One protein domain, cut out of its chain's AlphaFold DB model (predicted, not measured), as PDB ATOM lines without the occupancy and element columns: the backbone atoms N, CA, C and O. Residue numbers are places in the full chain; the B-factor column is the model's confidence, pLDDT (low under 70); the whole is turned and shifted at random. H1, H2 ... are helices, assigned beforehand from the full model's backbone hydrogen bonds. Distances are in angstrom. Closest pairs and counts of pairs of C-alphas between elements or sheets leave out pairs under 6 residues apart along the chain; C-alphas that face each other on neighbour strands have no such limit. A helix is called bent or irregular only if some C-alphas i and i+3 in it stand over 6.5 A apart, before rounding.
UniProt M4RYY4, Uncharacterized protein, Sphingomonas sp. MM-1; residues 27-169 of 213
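AT A GLANCE: This is residues 27 to 169 of the 213 residues of an uncharacterized protein of Sphingomonas sp. MM-1 (UniProt M4RYY4). The model is a long rod built along one long helix, H6, with H3, H4 and H5 making a head round its first part, while H2 runs back along its later part and the short H1 crosses it there. Residues 161 to 169 stick out at one end, and residues 88 to 94 stick out from the head at the other. The printed part has 143 residues with six named helices, in the order H1 to H6, and no named strand: the class is all helix. It is only just loose, close to extended, with a radius of gyration of the C-alphas of 21.4 A and spans of 80 by 25 by 20 A.

HOW THE PARTS SIT: H1, residues 27 to 33, touches H6, residues 128 to 166, about perpendicular at 82 degrees; the closest C-alphas, of Ala 33 and Gly 148, are 5.2 A apart, and H6 touches H1 with residues 145 to 152 alone. H2, residues 46 to 61, touches residues 142 to 156 of H6 alone, at a shallow tilt of 30 degrees, opposite ways; the closest C-alphas, of Leu 56 and Ile 146, are 6.2 A apart. H3, residues 68 to 79, and H5, residues 108 to 121, touch at a shallow tilt of 18 degrees, the same way, closest at C-alphas 74 and 112, 6.8 A. H4, residues 89 to 103, touches H3 at a steep tilt of 62 degrees, opposite ways, closest at C-alphas 68 and 100, 5.9 A. With residues 99 to 103 alone H4 touches residues 128 to 132 of H6; C-alphas 99 and 128 are closest, 6.7 A. H5 and H6 form a helical hairpin at a steep tilt of 40 degrees; they touch closest at C-alphas 114 and 134, 4.7 A, H6 with residues 130 to 139 alone. H3 and H6 are apart. Every O i to N i+4 pair is within hydrogen-bond range in H1, H3 and H4; in H2 8 of 12 are, in H5 9 of 10 and in H6 33 of 35.

IN THESE COORDINATES: H1 begins at C-alpha 27, (-104.934, 118.276, 8.255). H2 is 24.1 A long, with a kink of 27 degrees near residue 54, and is only just irregular: C-alphas 50 and 53 are 6.9 A apart. H3 measures 16.3 A, H4 21.0 A and H5 20.2 A. H6 is 55.2 A long, from (-73.512, 127.096, 7.111) to (-119.401, 107.715, -16.598), with a kink of 41 degrees near residue 135; it is irregular, C-alphas 134 and 137 being 7.0 A apart.

THE WHOLE: The C-alphas of Lys 86 and Pro 169 are the two farthest apart, 80.5 A. The printed part has no cut. The link from H1 to H2 is long, with 12 residues. No printed residue has a pLDDT under 70.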
ATOM      1  N   ALA A  27    -105.969 118.889   7.420       90.69
ATOM      2  CA  ALA A  27    -104.934 118.276   8.255       90.69
ATOM      3  C   ALA A  27    -104.883 116.746   8.106       90.69
ATOM      4  O   ALA A  27    -103.812 116.179   7.884       90.69
ATOM      5  N   ASP A  28    -106.038 116.083   8.187       91.56
ATOM      6  CA  ASP A  28    -106.125 114.627   8.050       91.56
ATOM      7  C   ASP A  28    -105.890 114.142   6.602       91.56
ATOM      8  O   ASP A  28    -105.021 113.284   6.405       91.56
ATOM      9  N   PRO A  29    -106.538 114.716   5.563       92.12
ATOM     10  CA  PRO A  29    -106.240 114.362   4.176       92.12
ATOM     11  C   PRO A  29    -104.765 114.534   3.809       92.12
ATOM     12  O   PRO A  29    -104.203 113.687   3.116       92.12
ATOM     13  N   LEU A  30    -104.111 115.595   4.295       91.75
ATOM     14  CA  LEU A  30    -102.691 115.821   4.034       91.75
ATOM     15  C   LEU A  30    -101.795 114.821   4.741       91.75
ATOM     16  O   LEU A  30    -100.831 114.360   4.135       91.75
ATOM     17  N   ARG A  31    -102.107 114.460   5.989       90.31
ATOM     18  CA  ARG A  31    -101.366 113.416   6.704       90.31
ATOM     19  C   ARG A  31    -101.430 112.090   5.949       90.31
ATOM     20  O   ARG A  31    -100.412 111.422   5.839       90.31
ATOM     21  N   ARG A  32    -102.598 111.739   5.402       88.94
ATOM     22  CA  ARG A  32    -102.788 110.520   4.599       88.94
ATOM     23  C   ARG A  32    -102.150 110.603   3.213       88.94
ATOM     24  O   ARG A  32    -101.688 109.592   2.701       88.94
ATOM     25  N   ALA A  33    -102.105 111.783   2.599       89.19
ATOM     26  CA  ALA A  33    -101.444 111.979   1.310       89.19
ATOM     27  C   ALA A  33     -99.908 112.019   1.427       89.19
ATOM     28  O   ALA A  33     -99.207 111.673   0.478       89.19
ATOM     29  N   ALA A  34     -99.368 112.448   2.570       81.88
ATOM     30  CA  ALA A  34     -97.933 112.556   2.792       81.88
ATOM     31  C   ALA A  34     -97.271 111.168   2.837       81.88
ATOM     32  O   ALA A  34     -97.438 110.420   3.795       81.88
ATOM     33  N   GLY A  35     -96.488 110.845   1.804       77.06
ATOM     34  CA  GLY A  35     -95.753 109.577   1.706       77.06
ATOM     35  C   GLY A  35     -96.544 108.420   1.088       77.06
ATOM     36  O   GLY A  35     -95.996 107.333   0.950       77.06
ATOM     37  N   SER A  36     -97.792 108.654   0.683       81.88
ATOM     38  CA  SER A  36     -98.602 107.662  -0.025       81.88
ATOM     39  C   SER A  36     -98.292 107.658  -1.520       81.88
ATOM     40  O   SER A  36     -98.107 108.716  -2.126       81.88
ATOM     41  N   GLU A  37     -98.292 106.477  -2.143       84.00
ATOM     42  CA  GLU A  37     -98.337 106.391  -3.604       84.00
ATOM     43  C   GLU A  37     -99.652 107.000  -4.114       84.00
ATOM     44  O   GLU A  37    -100.665 107.009  -3.409       84.00
ATOM     45  N   PHE A  38     -99.658 107.501  -5.351       80.06
ATOM     46  CA  PHE A  38    -100.784 108.273  -5.884       80.06
ATOM     47  C   PHE A  38    -102.142 107.544  -5.786       80.06
ATOM     48  O   PHE A  38    -103.157 108.174  -5.489       80.06
ATOM     49  N   GLY A  39    -102.162 106.213  -5.943       80.00
ATOM     50  CA  GLY A  39    -103.376 105.397  -5.796       80.00
ATOM     51  C   GLY A  39    -104.023 105.474  -4.405       80.00
ATOM     52  O   GLY A  39    -105.248 105.440  -4.296       80.00
ATOM     53  N   TYR A  40    -103.222 105.681  -3.355       87.50
ATOM     54  CA  TYR A  40    -103.664 105.722  -1.955       87.50
ATOM     55  C   TYR A  40    -103.948 107.134  -1.432       87.50
ATOM     56  O   TYR A  40    -104.347 107.303  -0.279       87.50
ATOM     57  N   VAL A  41    -103.782 108.169  -2.260       91.25
ATOM     58  CA  VAL A  41    -104.193 109.533  -1.904       91.25
ATOM     59  C   VAL A  41    -105.706 109.522  -1.646       91.25
ATOM     60  O   VAL A  41    -106.440 108.976  -2.463       91.25
ATOM     61  N   PRO A  42    -106.233 110.068  -0.541       91.00
ATOM     62  CA  PRO A  42    -107.671 110.020  -0.290       91.00
ATOM     63  C   PRO A  42    -108.432 110.917  -1.275       91.00
ATOM     64  O   PRO A  42    -107.975 112.008  -1.618       91.00
ATOM     65  N   LEU A  43    -109.616 110.474  -1.708       91.94
ATOM     66  CA  LEU A  43    -110.568 111.374  -2.352       91.94
ATOM     67  C   LEU A  43    -111.167 112.288  -1.278       91.94
ATOM     68  O   LEU A  43    -111.562 111.829  -0.206       91.94
ATOM     69  N   VAL A  44    -111.202 113.584  -1.562       93.81
ATOM     70  CA  VAL A  44    -111.761 114.605  -0.670       93.81
ATOM     71  C   VAL A  44    -113.093 115.105  -1.217       93.81
ATOM     72  O   VAL A  44    -113.338 115.015  -2.419       93.81
ATOM     73  N   SER A  45    -113.948 115.642  -0.345       93.62
ATOM     74  CA  SER A  45    -115.193 116.280  -0.779       93.62
ATOM     75  C   SER A  45    -114.920 117.543  -1.605       93.62
ATOM     76  O   SER A  45    -113.849 118.150  -1.494       93.62
ATOM     77  N   ALA A  46    -115.909 117.969  -2.394       93.38
ATOM     78  CA  ALA A  46    -115.820 119.181  -3.209       93.38
ATOM     79  C   ALA A  46    -115.508 120.432  -2.365       93.38
ATOM     80  O   ALA A  46    -114.668 121.241  -2.758       93.38
ATOM     81  N   ASP A  47    -116.104 120.547  -1.173       93.56
ATOM     82  CA  ASP A  47    -115.854 121.665  -0.252       93.56
ATOM     83  C   ASP A  47    -114.393 121.714   0.204       93.56
ATOM     84  O   ASP A  47    -113.759 122.768   0.199       93.56
ATOM     85  N   VAL A  48    -113.818 120.557   0.554       93.94
ATOM     86  CA  VAL A  48    -112.403 120.465   0.930       93.94
ATOM     87  C   VAL A  48    -111.519 120.764  -0.278       93.94
ATOM     88  O   VAL A  48    -110.560 121.528  -0.152       93.94
ATOM     89  N   ALA A  49    -111.858 120.234  -1.456       95.19
ATOM     90  CA  ALA A  49    -111.128 120.492  -2.691       95.19
ATOM     91  C   ALA A  49    -111.087 121.988  -3.048       95.19
ATOM     92  O   ALA A  49    -110.036 122.488  -3.455       95.19
ATOM     93  N   ALA A  50    -112.179 122.723  -2.815       95.00
ATOM     94  CA  ALA A  50    -112.259 124.163  -3.050       95.00
ATOM     95  C   ALA A  50    -111.273 124.978  -2.188       95.00
ATOM     96  O   ALA A  50    -110.853 126.061  -2.591       95.00
ATOM     97  N   THR A  51    -110.839 124.452  -1.034       95.56
ATOM     98  CA  THR A  51    -109.849 125.122  -0.163       95.56
ATOM     99  C   THR A  51    -108.394 124.910  -0.596       95.56
ATOM    100  O   THR A  51    -107.509 125.681  -0.208       95.56
ATOM    101  N   ILE A  52    -108.121 123.886  -1.414       95.69
ATOM    102  CA  ILE A  52    -106.756 123.478  -1.776       95.69
ATOM    103  C   ILE A  52    -105.977 124.581  -2.515       95.69
ATOM    104  O   ILE A  52    -104.820 124.802  -2.148       95.69
ATOM    105  N   PRO A  53    -106.535 125.303  -3.512       96.12
ATOM    106  CA  PRO A  53    -105.783 126.328  -4.241       96.12
ATOM    107  C   PRO A  53    -105.251 127.442  -3.335       96.12
ATOM    108  O   PRO A  53    -104.078 127.805  -3.433       96.12
ATOM    109  N   ALA A  54    -106.083 127.936  -2.412       94.19
ATOM    110  CA  ALA A  54    -105.695 128.973  -1.459       94.19
ATOM    111  C   ALA A  54    -104.612 128.470  -0.489       94.19
ATOM    112  O   ALA A  54    -103.603 129.144  -0.281       94.19
ATOM    113  N   ALA A  55    -104.774 127.253   0.044       94.44
ATOM    114  CA  ALA A  55    -103.779 126.626   0.914       94.44
ATOM    115  C   ALA A  55    -102.427 126.424   0.201       94.44
ATOM    116  O   ALA A  55    -101.364 126.693   0.766       94.44
ATOM    117  N   LEU A  56    -102.460 125.989  -1.062       95.50
ATOM    118  CA  LEU A  56    -101.268 125.785  -1.880       95.50
ATOM    119  C   LEU A  56    -100.562 127.111  -2.189       95.50
ATOM    120  O   LEU A  56     -99.334 127.168  -2.120       95.50
ATOM    121  N   ALA A  57    -101.315 128.165  -2.514       94.56
ATOM    122  CA  ALA A  57    -100.770 129.499  -2.744       94.56
ATOM    123  C   ALA A  57    -100.085 130.046  -1.482       94.56
ATOM    124  O   ALA A  57     -98.942 130.494  -1.558       94.56
ATOM    125  N   ALA A  58    -100.730 129.919  -0.319       92.12
ATOM    126  CA  ALA A  58    -100.174 130.362   0.956       92.12
ATOM    127  C   ALA A  58     -98.870 129.627   1.316       92.12
ATOM    128  O   ALA A  58     -97.888 130.261   1.701       92.12
ATOM    129  N   LEU A  59     -98.820 128.298   1.150       92.94
ATOM    130  CA  LEU A  59     -97.596 127.531   1.413       92.94
ATOM    131  C   LEU A  59     -96.470 127.854   0.425       92.94
ATOM    132  O   LEU A  59     -95.313 127.908   0.829       92.94
ATOM    133  N   LYS A  60     -96.791 128.074  -0.856       94.62
ATOM    134  CA  LYS A  60     -95.800 128.473  -1.866       94.62
ATOM    135  C   LYS A  60     -95.234 129.862  -1.596       94.62
ATOM    136  O   LYS A  60     -94.030 130.040  -1.729       94.62
ATOM    137  N   ALA A  61     -96.069 130.817  -1.187       92.62
ATOM    138  CA  ALA A  61     -95.600 132.139  -0.775       92.62
ATOM    139  C   ALA A  61     -94.616 132.032   0.403       92.62
ATOM    140  O   ALA A  61     -93.603 132.719   0.430       92.62
ATOM    141  N   GLY A  62     -94.849 131.089   1.322       91.38
ATOM    142  CA  GLY A  62     -93.910 130.766   2.400       91.38
ATOM    143  C   GLY A  62     -92.676 129.973   2.022       91.38
ATOM    144  O   GLY A  62     -91.897 129.620   2.898       91.38
ATOM    145  N   MET A  63     -92.491 129.665   0.744       95.19
ATOM    146  CA  MET A  63     -91.241 129.116   0.226       95.19
ATOM    147  C   MET A  63     -90.384 130.189  -0.454       95.19
ATOM    148  O   MET A  63     -89.404 129.836  -1.105       95.19
ATOM    149  N   ALA A  64     -90.748 131.471  -0.333       95.38
ATOM    150  CA  ALA A  64     -89.935 132.565  -0.848       95.38
ATOM    151  C   ALA A  64     -88.524 132.540  -0.216       95.38
ATOM    152  O   ALA A  64     -88.427 132.328   0.996       95.38
ATOM    153  N   PRO A  65     -87.458 132.740  -1.015       97.25
ATOM    154  CA  PRO A  65     -86.084 132.901  -0.531       97.25
ATOM    155  C   PRO A  65     -85.954 133.995   0.539       97.25
ATOM    156  O   PRO A  65     -86.742 134.944   0.552       97.25
ATOM    157  N   SER A  66     -84.960 133.869   1.420       97.88
ATOM    158  CA  SER A  66     -84.592 134.955   2.341       97.88
ATOM    159  C   SER A  66     -83.914 136.093   1.581       97.88
ATOM    160  O   SER A  66     -83.211 135.845   0.604       97.88
ATOM    161  N   THR A  67     -84.097 137.327   2.046       98.00
ATOM    162  CA  THR A  67     -83.354 138.485   1.526       98.00
ATOM    163  C   THR A  67     -81.995 138.623   2.209       98.00
ATOM    164  O   THR A  67     -81.764 138.049   3.276       98.00
ATOM    165  N   GLU A  68     -81.096 139.406   1.616       98.12
ATOM    166  CA  GLU A  68     -79.770 139.682   2.180       98.12
ATOM    167  C   GLU A  68     -79.896 140.332   3.565       98.12
ATOM    168  O   GLU A  68     -79.375 139.805   4.546       98.12
ATOM    169  N   GLU A  69     -80.734 141.365   3.698       97.81
ATOM    170  CA  GLU A  69     -80.930 142.111   4.951       97.81
ATOM    171  C   GLU A  69     -81.489 141.226   6.075       97.81
ATOM    172  O   GLU A  69     -81.216 141.418   7.264       97.81
ATOM    173  N   GLN A  70     -82.296 140.228   5.708       97.81
ATOM    174  CA  GLN A  70     -82.816 139.235   6.638       97.81
ATOM    175  C   GLN A  70     -81.702 138.335   7.185       97.81
ATOM    176  O   GLN A  70     -81.683 138.043   8.385       97.81
ATOM    177  N   ILE A  71     -80.781 137.896   6.325       98.06
ATOM    178  CA  ILE A  71     -79.643 137.050   6.703       98.06
ATOM    179  C   ILE A  71     -78.643 137.857   7.531       98.06
ATOM    180  O   ILE A  71     -78.241 137.398   8.601       98.06
ATOM    181  N   GLU A  72     -78.322 139.078   7.104       97.38
ATOM    182  CA  GLU A  72     -77.491 140.033   7.844       97.38
ATOM    183  C   GLU A  72     -78.017 140.254   9.263       97.38
ATOM    184  O   GLU A  72     -77.286 140.110  10.247       97.38
ATOM    185  N   GLY A  73     -79.318 140.533   9.387       97.25
ATOM    186  CA  GLY A  73     -79.969 140.736  10.676       97.25
ATOM    187  C   GLY A  73     -79.890 139.507  11.588       97.25
ATOM    188  O   GLY A  73     -79.668 139.648  12.797       97.25
ATOM    189  N   LEU A  74     -80.039 138.296  11.036       97.00
ATOM    190  CA  LEU A  74     -79.899 137.044  11.793       97.00
ATOM    191  C   LEU A  74     -78.454 136.808  12.236       97.00
ATOM    192  O   LEU A  74     -78.228 136.498  13.410       97.00
ATOM    193  N   MET A  75     -77.487 136.996  11.336       95.81
ATOM    194  CA  MET A  75     -76.066 136.857  11.646       95.81
ATOM    195  C   MET A  75     -75.631 137.838  12.730       95.81
ATOM    196  O   MET A  75     -75.027 137.416  13.716       95.81
ATOM    197  N   GLY A  76     -75.994 139.115  12.598       94.50
ATOM    198  CA  GLY A  76     -75.698 140.138  13.598       94.50
ATOM    199  C   GLY A  76     -76.314 139.810  14.959       94.50
ATOM    200  O   GLY A  76     -75.645 139.921  15.984       94.50
ATOM    201  N   SER A  77     -77.561 139.326  14.981       94.69
ATOM    202  CA  SER A  77     -78.244 138.945  16.227       94.69
ATOM    203  C   SER A  77     -77.572 137.763  16.931       94.69
ATOM    204  O   SER A  77     -77.474 137.754  18.157       94.69
ATOM    205  N   ILE A  78     -77.111 136.762  16.177       93.81
ATOM    206  CA  ILE A  78     -76.489 135.554  16.737       93.81
ATOM    207  C   ILE A  78     -75.026 135.771  17.095       93.81
ATOM    208  O   ILE A  78     -74.558 135.185  18.067       93.81
ATOM    209  N   ALA A  79     -74.315 136.649  16.389       93.44
ATOM    210  CA  ALA A  79     -72.935 136.999  16.716       93.44
ATOM    211  C   ALA A  79     -72.789 137.512  18.158       93.44
ATOM    212  O   ALA A  79     -71.768 137.257  18.787       93.44
ATOM    213  N   LEU A  80     -73.831 138.141  18.716       93.94
ATOM    214  CA  LEU A  80     -73.870 138.598  20.111       93.94
ATOM    215  C   LEU A  80     -73.814 137.463  21.148       93.94
ATOM    216  O   LEU A  80     -73.507 137.721  22.309       93.94
ATOM    217  N   LEU A  81     -74.126 136.224  20.757       93.94
ATOM    218  CA  LEU A  81     -74.087 135.055  21.643       93.94
ATOM    219  C   LEU A  81     -72.684 134.447  21.765       93.94
ATOM    220  O   LEU A  81     -72.456 133.615  22.642       93.94
ATOM    221  N   TYR A  82     -71.748 134.849  20.902       92.56
ATOM    222  CA  TYR A  82     -70.415 134.266  20.824       92.56
ATOM    223  C   TYR A  82     -69.338 135.299  21.165       92.56
ATOM    224  O   TYR A  82     -69.506 136.490  20.903       92.56
ATOM    225  N   PRO A  83     -68.197 134.867  21.733       90.94
ATOM    226  CA  PRO A  83     -67.059 135.753  21.928       90.94
ATOM    227  C   PRO A  83     -66.633 136.395  20.605       90.94
ATOM    228  O   PRO A  83     -66.563 135.718  19.577       90.94
ATOM    229  N   ALA A  84     -66.300 137.687  20.644       85.31
ATOM    230  CA  ALA A  84     -65.820 138.403  19.470       85.31
ATOM    231  C   ALA A  84     -64.557 137.728  18.915       85.31
ATOM    232  O   ALA A  84     -63.515 137.667  19.577       85.31
ATOM    233  N   ALA A  85     -64.651 137.209  17.693       83.44
ATOM    234  CA  ALA A  85     -63.491 136.709  16.978       83.44
ATOM    235  C   ALA A  85     -62.600 137.893  16.576       83.44
ATOM    236  O   ALA A  85     -63.094 138.938  16.157       83.44
ATOM    237  N   LYS A  86     -61.278 137.722  16.667       87.94
ATOM    238  CA  LYS A  86     -60.313 138.683  16.116       87.94
ATOM    239  C   LYS A  86     -60.251 138.508  14.600       87.94
ATOM    240  O   LYS A  86     -59.331 137.877  14.094       87.94
ATOM    241  N   VAL A  87     -61.270 138.997  13.911       90.81
ATOM    242  CA  VAL A  87     -61.325 139.067  12.449       90.81
ATOM    243  C   VAL A  87     -61.272 140.526  12.027       90.81
ATOM    244  O   VAL A  87     -61.752 141.407  12.742       90.81
ATOM    245  N   THR A  88     -60.650 140.785  10.888       94.81
ATOM    246  CA  THR A  88     -60.692 142.110  10.268       94.81
ATOM    247  C   THR A  88     -62.096 142.393   9.734       94.81
ATOM    248  O   THR A  88     -62.863 141.474   9.454       94.81
ATOM    249  N   GLU A  89     -62.432 143.669   9.560       93.06
ATOM    250  CA  GLU A  89     -63.716 144.083   8.979       93.06
ATOM    251  C   GLU A  89     -63.941 143.456   7.595       93.06
ATOM    252  O   GLU A  89     -64.982 142.858   7.348       93.06
ATOM    253  N   LYS A  90     -62.903 143.450   6.750       95.19
ATOM    254  CA  LYS A  90     -62.937 142.830   5.419       95.19
ATOM    255  C   LYS A  90     -63.193 141.317   5.458       95.19
ATOM    256  O   LYS A  90     -63.863 140.779   4.584       95.19
ATOM    257  N   GLU A  91     -62.648 140.607   6.447       94.50
ATOM    258  CA  GLU A  91     -62.920 139.172   6.622       94.50
ATOM    259  C   GLU A  91     -64.338 138.914   7.137       94.50
ATOM    260  O   GLU A  91     -64.930 137.888   6.801       94.50
ATOM    261  N   ALA A  92     -64.875 139.814   7.965       92.94
ATOM    262  CA  ALA A  92     -66.248 139.726   8.443       92.94
ATOM    263  C   ALA A  92     -67.253 139.955   7.303       92.94
ATOM    264  O   ALA A  92     -68.197 139.180   7.183       92.94
ATOM    265  N   GLU A  93     -67.003 140.947   6.446       95.38
ATOM    266  CA  GLU A  93     -67.787 141.238   5.238       95.38
ATOM    267  C   GLU A  93     -67.748 140.058   4.257       95.38
ATOM    268  O   GLU A  93     -68.782 139.474   3.955       95.38
ATOM    269  N   ALA A  94     -66.553 139.573   3.895       96.50
ATOM    270  CA  ALA A  94     -66.427 138.415   3.006       96.50
ATOM    271  C   ALA A  94     -67.087 137.143   3.576       96.50
ATOM    272  O   ALA A  94     -67.569 136.287   2.835       96.50
ATOM    273  N   ARG A  95     -67.100 136.985   4.907       95.19
ATOM    274  CA  ARG A  95     -67.831 135.892   5.558       95.19
ATOM    275  C   ARG A  95     -69.337 136.087   5.435       95.19
ATOM    276  O   ARG A  95     -70.027 135.102   5.205       95.19
ATOM    277  N   LEU A  96     -69.839 137.301   5.628       96.00
ATOM    278  CA  LEU A  96     -71.258 137.610   5.502       96.00
ATOM    279  C   LEU A  96     -71.762 137.331   4.079       96.00
ATOM    280  O   LEU A  96     -72.746 136.607   3.939       96.00
ATOM    281  N   ASP A  97     -71.029 137.771   3.054       97.88
ATOM    282  CA  ASP A  97     -71.355 137.514   1.643       97.88
ATOM    283  C   ASP A  97     -71.513 136.011   1.366       97.88
ATOM    284  O   ASP A  97     -72.511 135.559   0.806       97.88
ATOM    285  N   LEU A  98     -70.574 135.195   1.862       97.75
ATOM    286  CA  LEU A  98     -70.648 133.737   1.725       97.75
ATOM    287  C   LEU A  98     -71.874 133.135   2.425       97.75
ATOM    288  O   LEU A  98     -72.434 132.148   1.951       97.75
ATOM    289  N   TYR A  99     -72.285 133.681   3.571       98.19
ATOM    290  CA  TYR A  99     -73.488 133.206   4.260       98.19
ATOM    291  C   TYR A  99     -74.750 133.589   3.495       98.19
ATOM    292  O   TYR A  99     -75.648 132.754   3.386       98.19
ATOM    293  N   ILE A 100     -74.810 134.807   2.954       98.25
ATOM    294  CA  ILE A 100     -75.909 135.268   2.103       98.25
ATOM    295  C   ILE A 100     -76.054 134.326   0.907       98.25
ATOM    296  O   ILE A 100     -77.110 133.708   0.739       98.25
ATOM    297  N   ASP A 101     -74.971 134.106   0.163       98.31
ATOM    298  CA  ASP A 101     -74.964 133.259  -1.030       98.31
ATOM    299  C   ASP A 101     -75.451 131.833  -0.752       98.31
ATOM    300  O   ASP A 101     -76.216 131.261  -1.536       98.31
ATOM    301  N   LEU A 102     -75.024 131.249   0.371       98.50
ATOM    302  CA  LEU A 102     -75.273 129.843   0.694       98.50
ATOM    303  C   LEU A 102     -76.587 129.584   1.448       98.50
ATOM    304  O   LEU A 102     -76.995 128.421   1.564       98.50
ATOM    305  N   LEU A 103     -77.231 130.622   1.992       98.38
ATOM    306  CA  LEU A 103     -78.442 130.497   2.815       98.38
ATOM    307  C   LEU A 103     -79.671 131.199   2.226       98.38
ATOM    308  O   LEU A 103     -80.781 130.888   2.663       98.38
ATOM    309  N   GLN A 104     -79.516 132.074   1.226       98.06
ATOM    310  CA  GLN A 104     -80.639 132.778   0.584       98.06
ATOM    311  C   GLN A 104     -81.730 131.837   0.059       98.06
ATOM    312  O   GLN A 104     -82.909 132.181   0.092       98.06
ATOM    313  N   ASP A 105     -81.387 130.602  -0.333       98.00
ATOM    314  CA  ASP A 105     -82.347 129.613  -0.842       98.00
ATOM    315  C   ASP A 105     -83.348 129.088   0.207       98.00
ATOM    316  O   ASP A 105     -84.298 128.369  -0.131       98.00
ATOM    317  N   ILE A 106     -83.135 129.408   1.485       98.06
ATOM    318  CA  ILE A 106     -83.954 128.953   2.606       98.06
ATOM    319  C   ILE A 106     -84.955 130.052   2.977       98.06
ATOM    320  O   ILE A 106     -84.544 131.193   3.175       98.06
ATOM    321  N   PRO A 107     -86.255 129.739   3.139       97.50
ATOM    322  CA  PRO A 107     -87.234 130.721   3.594       97.50
ATOM    323  C   PRO A 107     -86.899 131.295   4.969       97.50
ATOM    324  O   PRO A 107     -86.493 130.555   5.866       97.50
ATOM    325  N   PHE A 108     -87.108 132.600   5.146       96.94
ATOM    326  CA  PHE A 108     -86.638 133.348   6.318       96.94
ATOM    327  C   PHE A 108     -87.090 132.781   7.663       96.94
ATOM    328  O   PHE A 108     -86.314 132.737   8.614       96.94
ATOM    329  N   ASP A 109     -88.334 132.329   7.766       95.31
ATOM    330  CA  ASP A 109     -88.868 131.778   9.007       95.31
ATOM    331  C   ASP A 109     -88.196 130.449   9.383       95.31
ATOM    332  O   ASP A 109     -87.831 130.240  10.544       95.31
ATOM    333  N   ILE A 110     -87.955 129.593   8.384       97.31
ATOM    334  CA  ILE A 110     -87.195 128.350   8.532       97.31
ATOM    335  C   ILE A 110     -85.742 128.671   8.877       97.31
ATOM    336  O   ILE A 110     -85.191 128.080   9.803       97.31
ATOM    337  N   LEU A 111     -85.133 129.622   8.167       97.88
ATOM    338  CA  LEU A 111     -83.749 130.024   8.381       97.88
ATOM    339  C   LEU A 111     -83.551 130.589   9.792       97.88
ATOM    340  O   LEU A 111     -82.639 130.174  10.497       97.88
ATOM    341  N   SER A 112     -84.452 131.460  10.251       97.44
ATOM    342  CA  SER A 112     -84.438 132.027  11.603       97.44
ATOM    343  C   SER A 112     -84.544 130.948  12.683       97.44
ATOM    344  O   SER A 112     -83.805 130.986  13.671       97.44
ATOM    345  N   ALA A 113     -85.440 129.971  12.509       96.38
ATOM    346  CA  ALA A 113     -85.570 128.847  13.434       96.38
ATOM    347  C   ALA A 113     -84.316 127.958  13.435       96.38
ATOM    348  O   ALA A 113     -83.840 127.574  14.504       96.38
ATOM    349  N   ALA A 114     -83.749 127.689  12.258       97.81
ATOM    350  CA  ALA A 114     -82.544 126.884  12.095       97.81
ATOM    351  C   ALA A 114     -81.325 127.530  12.762       97.81
ATOM    352  O   ALA A 114     -80.614 126.878  13.518       97.81
ATOM    353  N   PHE A 115     -81.143 128.833  12.559       97.56
ATOM    354  CA  PHE A 115     -80.117 129.637  13.214       97.56
ATOM    355  C   PHE A 115     -80.208 129.551  14.744       97.56
ATOM    356  O   PHE A 115     -79.208 129.298  15.411       97.56
ATOM    357  N   LYS A 116     -81.415 129.698  15.308       96.44
ATOM    358  CA  LYS A 116     -81.643 129.556  16.757       96.44
ATOM    359  C   LYS A 116     -81.349 128.141  17.248       96.44
ATOM    360  O   LYS A 116     -80.711 127.989  18.284       96.44
ATOM    361  N   SER A 117     -81.802 127.125  16.515       96.94
ATOM    362  CA  SER A 117     -81.568 125.722  16.860       96.94
ATOM    363  C   SER A 117     -80.077 125.386  16.852       96.94
ATOM    364  O   SER A 117     -79.592 124.779  17.798       96.94
ATOM    365  N   ALA A 118     -79.342 125.814  15.823       97.06
ATOM    366  CA  ALA A 118     -77.904 125.593  15.730       97.06
ATOM    367  C   ALA A 118     -77.160 126.335  16.851       97.06
ATOM    368  O   ALA A 118     -76.303 125.761  17.517       97.06
ATOM    369  N   ALA A 119     -77.554 127.578  17.148       95.69
ATOM    370  CA  ALA A 119     -76.929 128.357  18.211       95.69
ATOM    371  C   ALA A 119     -77.087 127.734  19.613       95.69
ATOM    372  O   ALA A 119     -76.225 127.912  20.470       95.69
ATOM    373  N   GLN A 120     -78.165 126.982  19.855       96.31
ATOM    374  CA  GLN A 120     -78.389 126.284  21.127       96.31
ATOM    375  C   GLN A 120     -77.455 125.086  21.334       96.31
ATOM    376  O   GLN A 120     -77.205 124.701  22.476       96.31
ATOM    377  N   THR A 121     -76.955 124.483  20.255       95.12
ATOM    378  CA  THR A 121     -76.151 123.253  20.307       95.12
ATOM    379  C   THR A 121     -74.673 123.484  20.008       95.12
ATOM    380  O   THR A 121     -73.827 122.719  20.478       95.12
ATOM    381  N   SER A 122     -74.341 124.522  19.241       95.25
ATOM    382  CA  SER A 122     -72.975 124.789  18.791       95.25
ATOM    383  C   SER A 122     -72.169 125.546  19.848       95.25
ATOM    384  O   SER A 122     -72.584 126.580  20.371       95.25
ATOM    385  N   ARG A 123     -70.961 125.045  20.138       94.25
ATOM    386  CA  ARG A 123     -69.995 125.702  21.045       94.25
ATOM    387  C   ARG A 123     -69.312 126.919  20.416       94.25
ATOM    388  O   ARG A 123     -68.825 127.790  21.130       94.25
ATOM    389  N   PHE A 124     -69.251 126.943  19.090       94.69
ATOM    390  CA  PHE A 124     -68.711 128.027  18.277       94.69
ATOM    391  C   PHE A 124     -69.827 128.628  17.426       94.69
ATOM    392  O   PHE A 124     -70.929 128.079  17.383       94.69
ATOM    393  N   PHE A 125     -69.531 129.740  16.748       94.81
ATOM    394  CA  PHE A 125     -70.473 130.333  15.806       94.81
ATOM    395  C   PHE A 125     -70.906 129.272  14.771       94.81
ATOM    396  O   PHE A 125     -70.017 128.663  14.166       94.81
ATOM    397  N   PRO A 126     -72.219 129.030  14.575       96.25
ATOM    398  CA  PRO A 126     -72.696 127.952  13.721       96.25
ATOM    399  C   PRO A 126     -72.220 128.108  12.283       96.25
ATOM    400  O   PRO A 126     -72.326 129.182  11.694       96.25
ATOM    401  N   THR A 127     -71.734 127.020  11.708       97.31
ATOM    402  CA  THR A 127     -71.373 126.929  10.296       97.31
ATOM    403  C   THR A 127     -72.618 126.891   9.408       97.31
ATOM    404  O   THR A 127     -73.697 126.466   9.826       97.31
ATOM    405  N   VAL A 128     -72.457 127.251   8.130       98.00
ATOM    406  CA  VAL A 128     -73.512 127.096   7.111       98.00
ATOM    407  C   VAL A 128     -74.050 125.660   7.082       98.00
ATOM    408  O   VAL A 128     -75.255 125.465   6.959       98.00
ATOM    409  N   ALA A 129     -73.188 124.650   7.238       98.25
ATOM    410  CA  ALA A 129     -73.605 123.250   7.246       98.25
ATOM    411  C   ALA A 129     -74.561 122.932   8.410       98.25
ATOM    412  O   ALA A 129     -75.632 122.379   8.165       98.25
ATOM    413  N   GLU A 130     -74.226 123.349   9.637       98.31
ATOM    414  CA  GLU A 130     -75.080 123.160  10.824       98.31
ATOM    415  C   GLU A 130     -76.427 123.885  10.672       98.31
ATOM    416  O   GLU A 130     -77.479 123.330  10.985       98.31
ATOM    417  N   ILE A 131     -76.418 125.110  10.133       98.38
ATOM    418  CA  ILE A 131     -77.646 125.881   9.889       98.38
ATOM    419  C   ILE A 131     -78.520 125.176   8.846       98.38
ATOM    420  O   ILE A 131     -79.729 125.032   9.037       98.38
ATOM    421  N   ARG A 132     -77.933 124.700   7.742       98.44
ATOM    422  CA  ARG A 132     -78.686 123.978   6.708       98.44
ATOM    423  C   ARG A 132     -79.255 122.676   7.250       98.44
ATOM    424  O   ARG A 132     -80.420 122.390   6.990       98.44
ATOM    425  N   GLU A 133     -78.481 121.919   8.022       98.31
ATOM    426  CA  GLU A 133     -78.944 120.691   8.670       98.31
ATOM    427  C   GLU A 133     -80.140 120.960   9.592       98.31
ATOM    428  O   GLU A 133     -81.168 120.291   9.472       98.31
ATOM    429  N   ALA A 134     -80.068 122.007  10.416       97.94
ATOM    430  CA  ALA A 134     -81.170 122.425  11.280       97.94
ATOM    431  C   ALA A 134     -82.416 122.895  10.496       97.94
ATOM    432  O   ALA A 134     -83.544 122.727  10.962       97.94
ATOM    433  N   ALA A 135     -82.247 123.446   9.289       97.94
ATOM    434  CA  ALA A 135     -83.347 123.893   8.429       97.94
ATOM    435  C   ALA A 135     -84.059 122.745   7.683       97.94
ATOM    436  O   ALA A 135     -85.234 122.875   7.313       97.94
ATOM    437  N   LEU A 136     -83.367 121.627   7.430       97.12
ATOM    438  CA  LEU A 136     -83.860 120.536   6.583       97.12
ATOM    439  C   LEU A 136     -85.223 119.967   7.016       97.12
ATOM    440  O   LEU A 136     -86.070 119.802   6.131       97.12
ATOM    441  N   PRO A 137     -85.488 119.666   8.306       96.00
ATOM    442  CA  PRO A 137     -86.756 119.066   8.719       96.00
ATOM    443  C   PRO A 137     -87.962 119.950   8.385       96.00
ATOM    444  O   PRO A 137     -88.888 119.494   7.715       96.00
ATOM    445  N   ALA A 138     -87.914 121.232   8.761       94.44
ATOM    446  CA  ALA A 138     -89.000 122.181   8.516       94.44
ATOM    447  C   ALA A 138     -89.213 122.433   7.013       94.44
ATOM    448  O   ALA A 138     -90.349 122.466   6.530       94.44
ATOM    449  N   ARG A 139     -88.121 122.535   6.237       95.00
ATOM    450  CA  ARG A 139     -88.190 122.670   4.773       95.00
ATOM    451  C   ARG A 139     -88.825 121.442   4.125       95.00
ATOM    452  O   ARG A 139     -89.712 121.583   3.284       95.00
ATOM    453  N   ARG A 140     -88.404 120.237   4.525       94.31
ATOM    454  CA  ARG A 140     -88.951 118.970   4.017       94.31
ATOM    455  C   ARG A 140     -90.427 118.829   4.364       94.31
ATOM    456  O   ARG A 140     -91.215 118.467   3.497       94.31
ATOM    457  N   GLU A 141     -90.818 119.158   5.590       92.44
ATOM    458  CA  GLU A 141     -92.216 119.128   6.012       92.44
ATOM    459  C   GLU A 141     -93.087 120.059   5.152       92.44
ATOM    460  O   GLU A 141     -94.135 119.645   4.649       92.44
ATOM    461  N   ARG A 142     -92.638 121.300   4.915       93.06
ATOM    462  CA  ARG A 142     -93.352 122.267   4.065       93.06
ATOM    463  C   ARG A 142     -93.473 121.774   2.621       93.06
ATOM    464  O   ARG A 142     -94.562 121.831   2.049       93.06
ATOM    465  N   LEU A 143     -92.398 121.229   2.050       93.69
ATOM    466  CA  LEU A 143     -92.414 120.632   0.709       93.69
ATOM    467  C   LEU A 143     -93.361 119.427   0.619       93.69
ATOM    468  O   LEU A 143     -94.121 119.319  -0.343       93.69
ATOM    469  N   ASN A 144     -93.380 118.564   1.636       92.50
ATOM    470  CA  ASN A 144     -94.294 117.427   1.703       92.50
ATOM    471  C   ASN A 144     -95.754 117.885   1.737       92.50
ATOM    472  O   ASN A 144     -96.573 117.343   0.998       92.50
ATOM    473  N   LYS A 145     -96.082 118.927   2.516       93.19
ATOM    474  CA  LYS A 145     -97.427 119.531   2.535       93.19
ATOM    475  C   LYS A 145     -97.817 120.079   1.157       93.19
ATOM    476  O   LYS A 145     -98.916 119.806   0.680       93.19
ATOM    477  N   ILE A 146     -96.912 120.795   0.484       94.69
ATOM    478  CA  ILE A 146     -97.134 121.312  -0.879       94.69
ATOM    479  C   ILE A 146     -97.405 120.168  -1.864       94.69
ATOM    480  O   ILE A 146     -98.343 120.245  -2.657       94.69
ATOM    481  N   ASN A 147     -96.600 119.108  -1.822       94.75
ATOM    482  CA  ASN A 147     -96.754 117.961  -2.715       94.75
ATOM    483  C   ASN A 147     -98.034 117.169  -2.413       94.75
ATOM    484  O   ASN A 147     -98.741 116.795  -3.346       94.75
ATOM    485  N   GLY A 148     -98.391 117.006  -1.136       94.44
ATOM    486  CA  GLY A 148     -99.656 116.404  -0.717       94.44
ATOM    487  C   GLY A 148    -100.869 117.177  -1.240       94.44
ATOM    488  O   GLY A 148    -101.773 116.578  -1.817       94.44
ATOM    489  N   LEU A 149    -100.866 118.512  -1.142       95.50
ATOM    490  CA  LEU A 149    -101.933 119.351  -1.708       95.50
ATOM    491  C   LEU A 149    -102.043 119.205  -3.230       95.50
ATOM    492  O   LEU A 149    -103.150 119.106  -3.755       95.50
ATOM    493  N   LYS A 150    -100.911 119.164  -3.947       95.88
ATOM    494  CA  LYS A 150    -100.905 118.928  -5.400       95.88
ATOM    495  C   LYS A 150    -101.504 117.564  -5.749       95.88
ATOM    496  O   LYS A 150    -102.292 117.479  -6.686       95.88
ATOM    497  N   ALA A 151    -101.151 116.524  -4.996       95.38
ATOM    498  CA  ALA A 151    -101.666 115.176  -5.207       95.38
ATOM    499  C   ALA A 151    -103.182 115.104  -4.963       95.38
ATOM    500  O   ALA A 151    -103.903 114.565  -5.800       95.38
ATOM    501  N   LEU A 152    -103.675 115.714  -3.879       95.38
ATOM    502  CA  LEU A 152    -105.109 115.802  -3.572       95.38
ATOM    503  C   LEU A 152    -105.885 116.541  -4.672       95.38
ATOM    504  O   LEU A 152    -106.912 116.048  -5.136       95.38
ATOM    505  N   ALA A 153    -105.375 117.690  -5.129       95.69
ATOM    506  CA  ALA A 153    -105.987 118.450  -6.220       95.69
ATOM    507  C   ALA A 153    -106.050 117.638  -7.520       95.69
ATOM    508  O   ALA A 153    -107.078 117.625  -8.197       95.69
ATOM    509  N   LEU A 154    -104.958 116.948  -7.862       95.12
ATOM    510  CA  LEU A 154    -104.896 116.118  -9.060       95.12
ATOM    511  C   LEU A 154    -105.882 114.949  -8.983       95.12
ATOM    512  O   LEU A 154    -106.617 114.728  -9.942       95.12
ATOM    513  N   LYS A 155    -105.938 114.240  -7.848       93.88
ATOM    514  CA  LYS A 155    -106.871 113.124  -7.662       93.88
ATOM    515  C   LYS A 155    -108.324 113.578  -7.782       93.88
ATOM    516  O   LYS A 155    -109.071 112.993  -8.555       93.88
ATOM    517  N   HIS A 156    -108.708 114.657  -7.099       93.75
ATOM    518  CA  HIS A 156    -110.066 115.196  -7.197       93.75
ATOM    519  C   HIS A 156    -110.443 115.570  -8.640       93.75
ATOM    520  O   HIS A 156    -111.555 115.292  -9.084       93.75
ATOM    521  N   ARG A 157    -109.514 116.165  -9.402       93.94
ATOM    522  CA  ARG A 157    -109.746 116.497 -10.815       93.94
ATOM    523  C   ARG A 157    -109.992 115.248 -11.666       93.94
ATOM    524  O   ARG A 157    -110.957 115.235 -12.423       93.94
ATOM    525  N   LEU A 158    -109.148 114.223 -11.534       93.00
ATOM    526  CA  LEU A 158    -109.254 112.986 -12.317       93.00
ATOM    527  C   LEU A 158    -110.543 112.218 -12.005       93.00
ATOM    528  O   LEU A 158    -111.253 111.821 -12.920       93.00
ATOM    529  N   GLU A 159    -110.888 112.072 -10.729       89.75
ATOM    530  CA  GLU A 159    -112.113 111.381 -10.295       89.75
ATOM    531  C   GLU A 159    -113.373 112.149 -10.732       89.75
ATOM    532  O   GLU A 159    -114.369 111.561 -11.159       89.75
ATOM    533  N   GLY A 160    -113.321 113.485 -10.705       85.81
ATOM    534  CA  GLY A 160    -114.387 114.334 -11.235       85.81
ATOM    535  C   GLY A 160    -114.513 114.276 -12.763       85.81
ATOM    536  O   GLY A 160    -115.601 114.469 -13.298       85.81
ATOM    537  N   GLU A 161    -113.426 114.028 -13.496       84.06
ATOM    538  CA  GLU A 161    -113.454 113.763 -14.943       84.06
ATOM    539  C   GLU A 161    -114.035 112.378 -15.241       84.06
ATOM    540  O   GLU A 161    -114.933 112.275 -16.072       84.06
ATOM    541  N   GLN A 162    -113.612 111.344 -14.511       83.94
ATOM    542  CA  GLN A 162    -114.140 109.983 -14.650       83.94
ATOM    543  C   GLN A 162    -115.630 109.909 -14.321       83.94
ATOM    544  O   GLN A 162    -116.394 109.319 -15.076       83.94
ATOM    545  N   SER A 163    -116.071 110.565 -13.245       79.62
ATOM    546  CA  SER A 163    -117.491 110.619 -12.883       79.62
ATOM    547  C   SER A 163    -118.322 111.313 -13.965       79.62
ATOM    548  O   SER A 163    -119.411 110.854 -14.293       79.62
ATOM    549  N   ARG A 164    -117.794 112.389 -14.569       77.94
ATOM    550  CA  ARG A 164    -118.448 113.080 -15.693       77.94
ATOM    551  C   ARG A 164    -118.480 112.234 -16.962       77.94
ATOM    552  O   ARG A 164    -119.469 112.294 -17.676       77.94
ATOM    553  N   GLN A 165    -117.437 111.451 -17.232       74.88
ATOM    554  CA  GLN A 165    -117.413 110.508 -18.353       74.88
ATOM    555  C   GLN A 165    -118.393 109.349 -18.139       74.88
ATOM    556  O   GLN A 165    -119.128 109.011 -19.054       74.88
ATOM    557  N   ALA A 166    -118.464 108.788 -16.930       74.94
ATOM    558  CA  ALA A 166    -119.401 107.715 -16.598       74.94
ATOM    559  C   ALA A 166    -120.871 108.173 -16.616       74.94
ATOM    560  O   ALA A 166    -121.765 107.368 -16.855       74.94
ATOM    561  N   GLN A 167    -121.121 109.457 -16.350       74.12
ATOM    562  CA  GLN A 167    -122.449 110.077 -16.431       74.12
ATOM    563  C   GLN A 167    -122.747 110.689 -17.804       74.12
ATOM    564  O   GLN A 167    -123.843 111.215 -18.002       74.12
ATOM    565  N   ALA A 168    -121.793 110.671 -18.740       76.62
ATOM    566  CA  ALA A 168    -122.054 111.142 -20.087       76.62
ATOM    567  C   ALA A 168    -123.099 110.215 -20.728       76.62
ATOM    568  O   ALA A 168    -122.966 108.992 -20.621       76.62
ATOM    569  N   PRO A 169    -124.148 110.762 -21.365       79.31
ATOM    570  CA  PRO A 169    -125.098 109.931 -22.084       79.31
ATOM    571  C   PRO A 169    -124.340 109.139 -23.151       79.31
ATOM    572  O   PRO A 169    -123.530 109.714 -23.883       79.31
TER     573      PRO A 169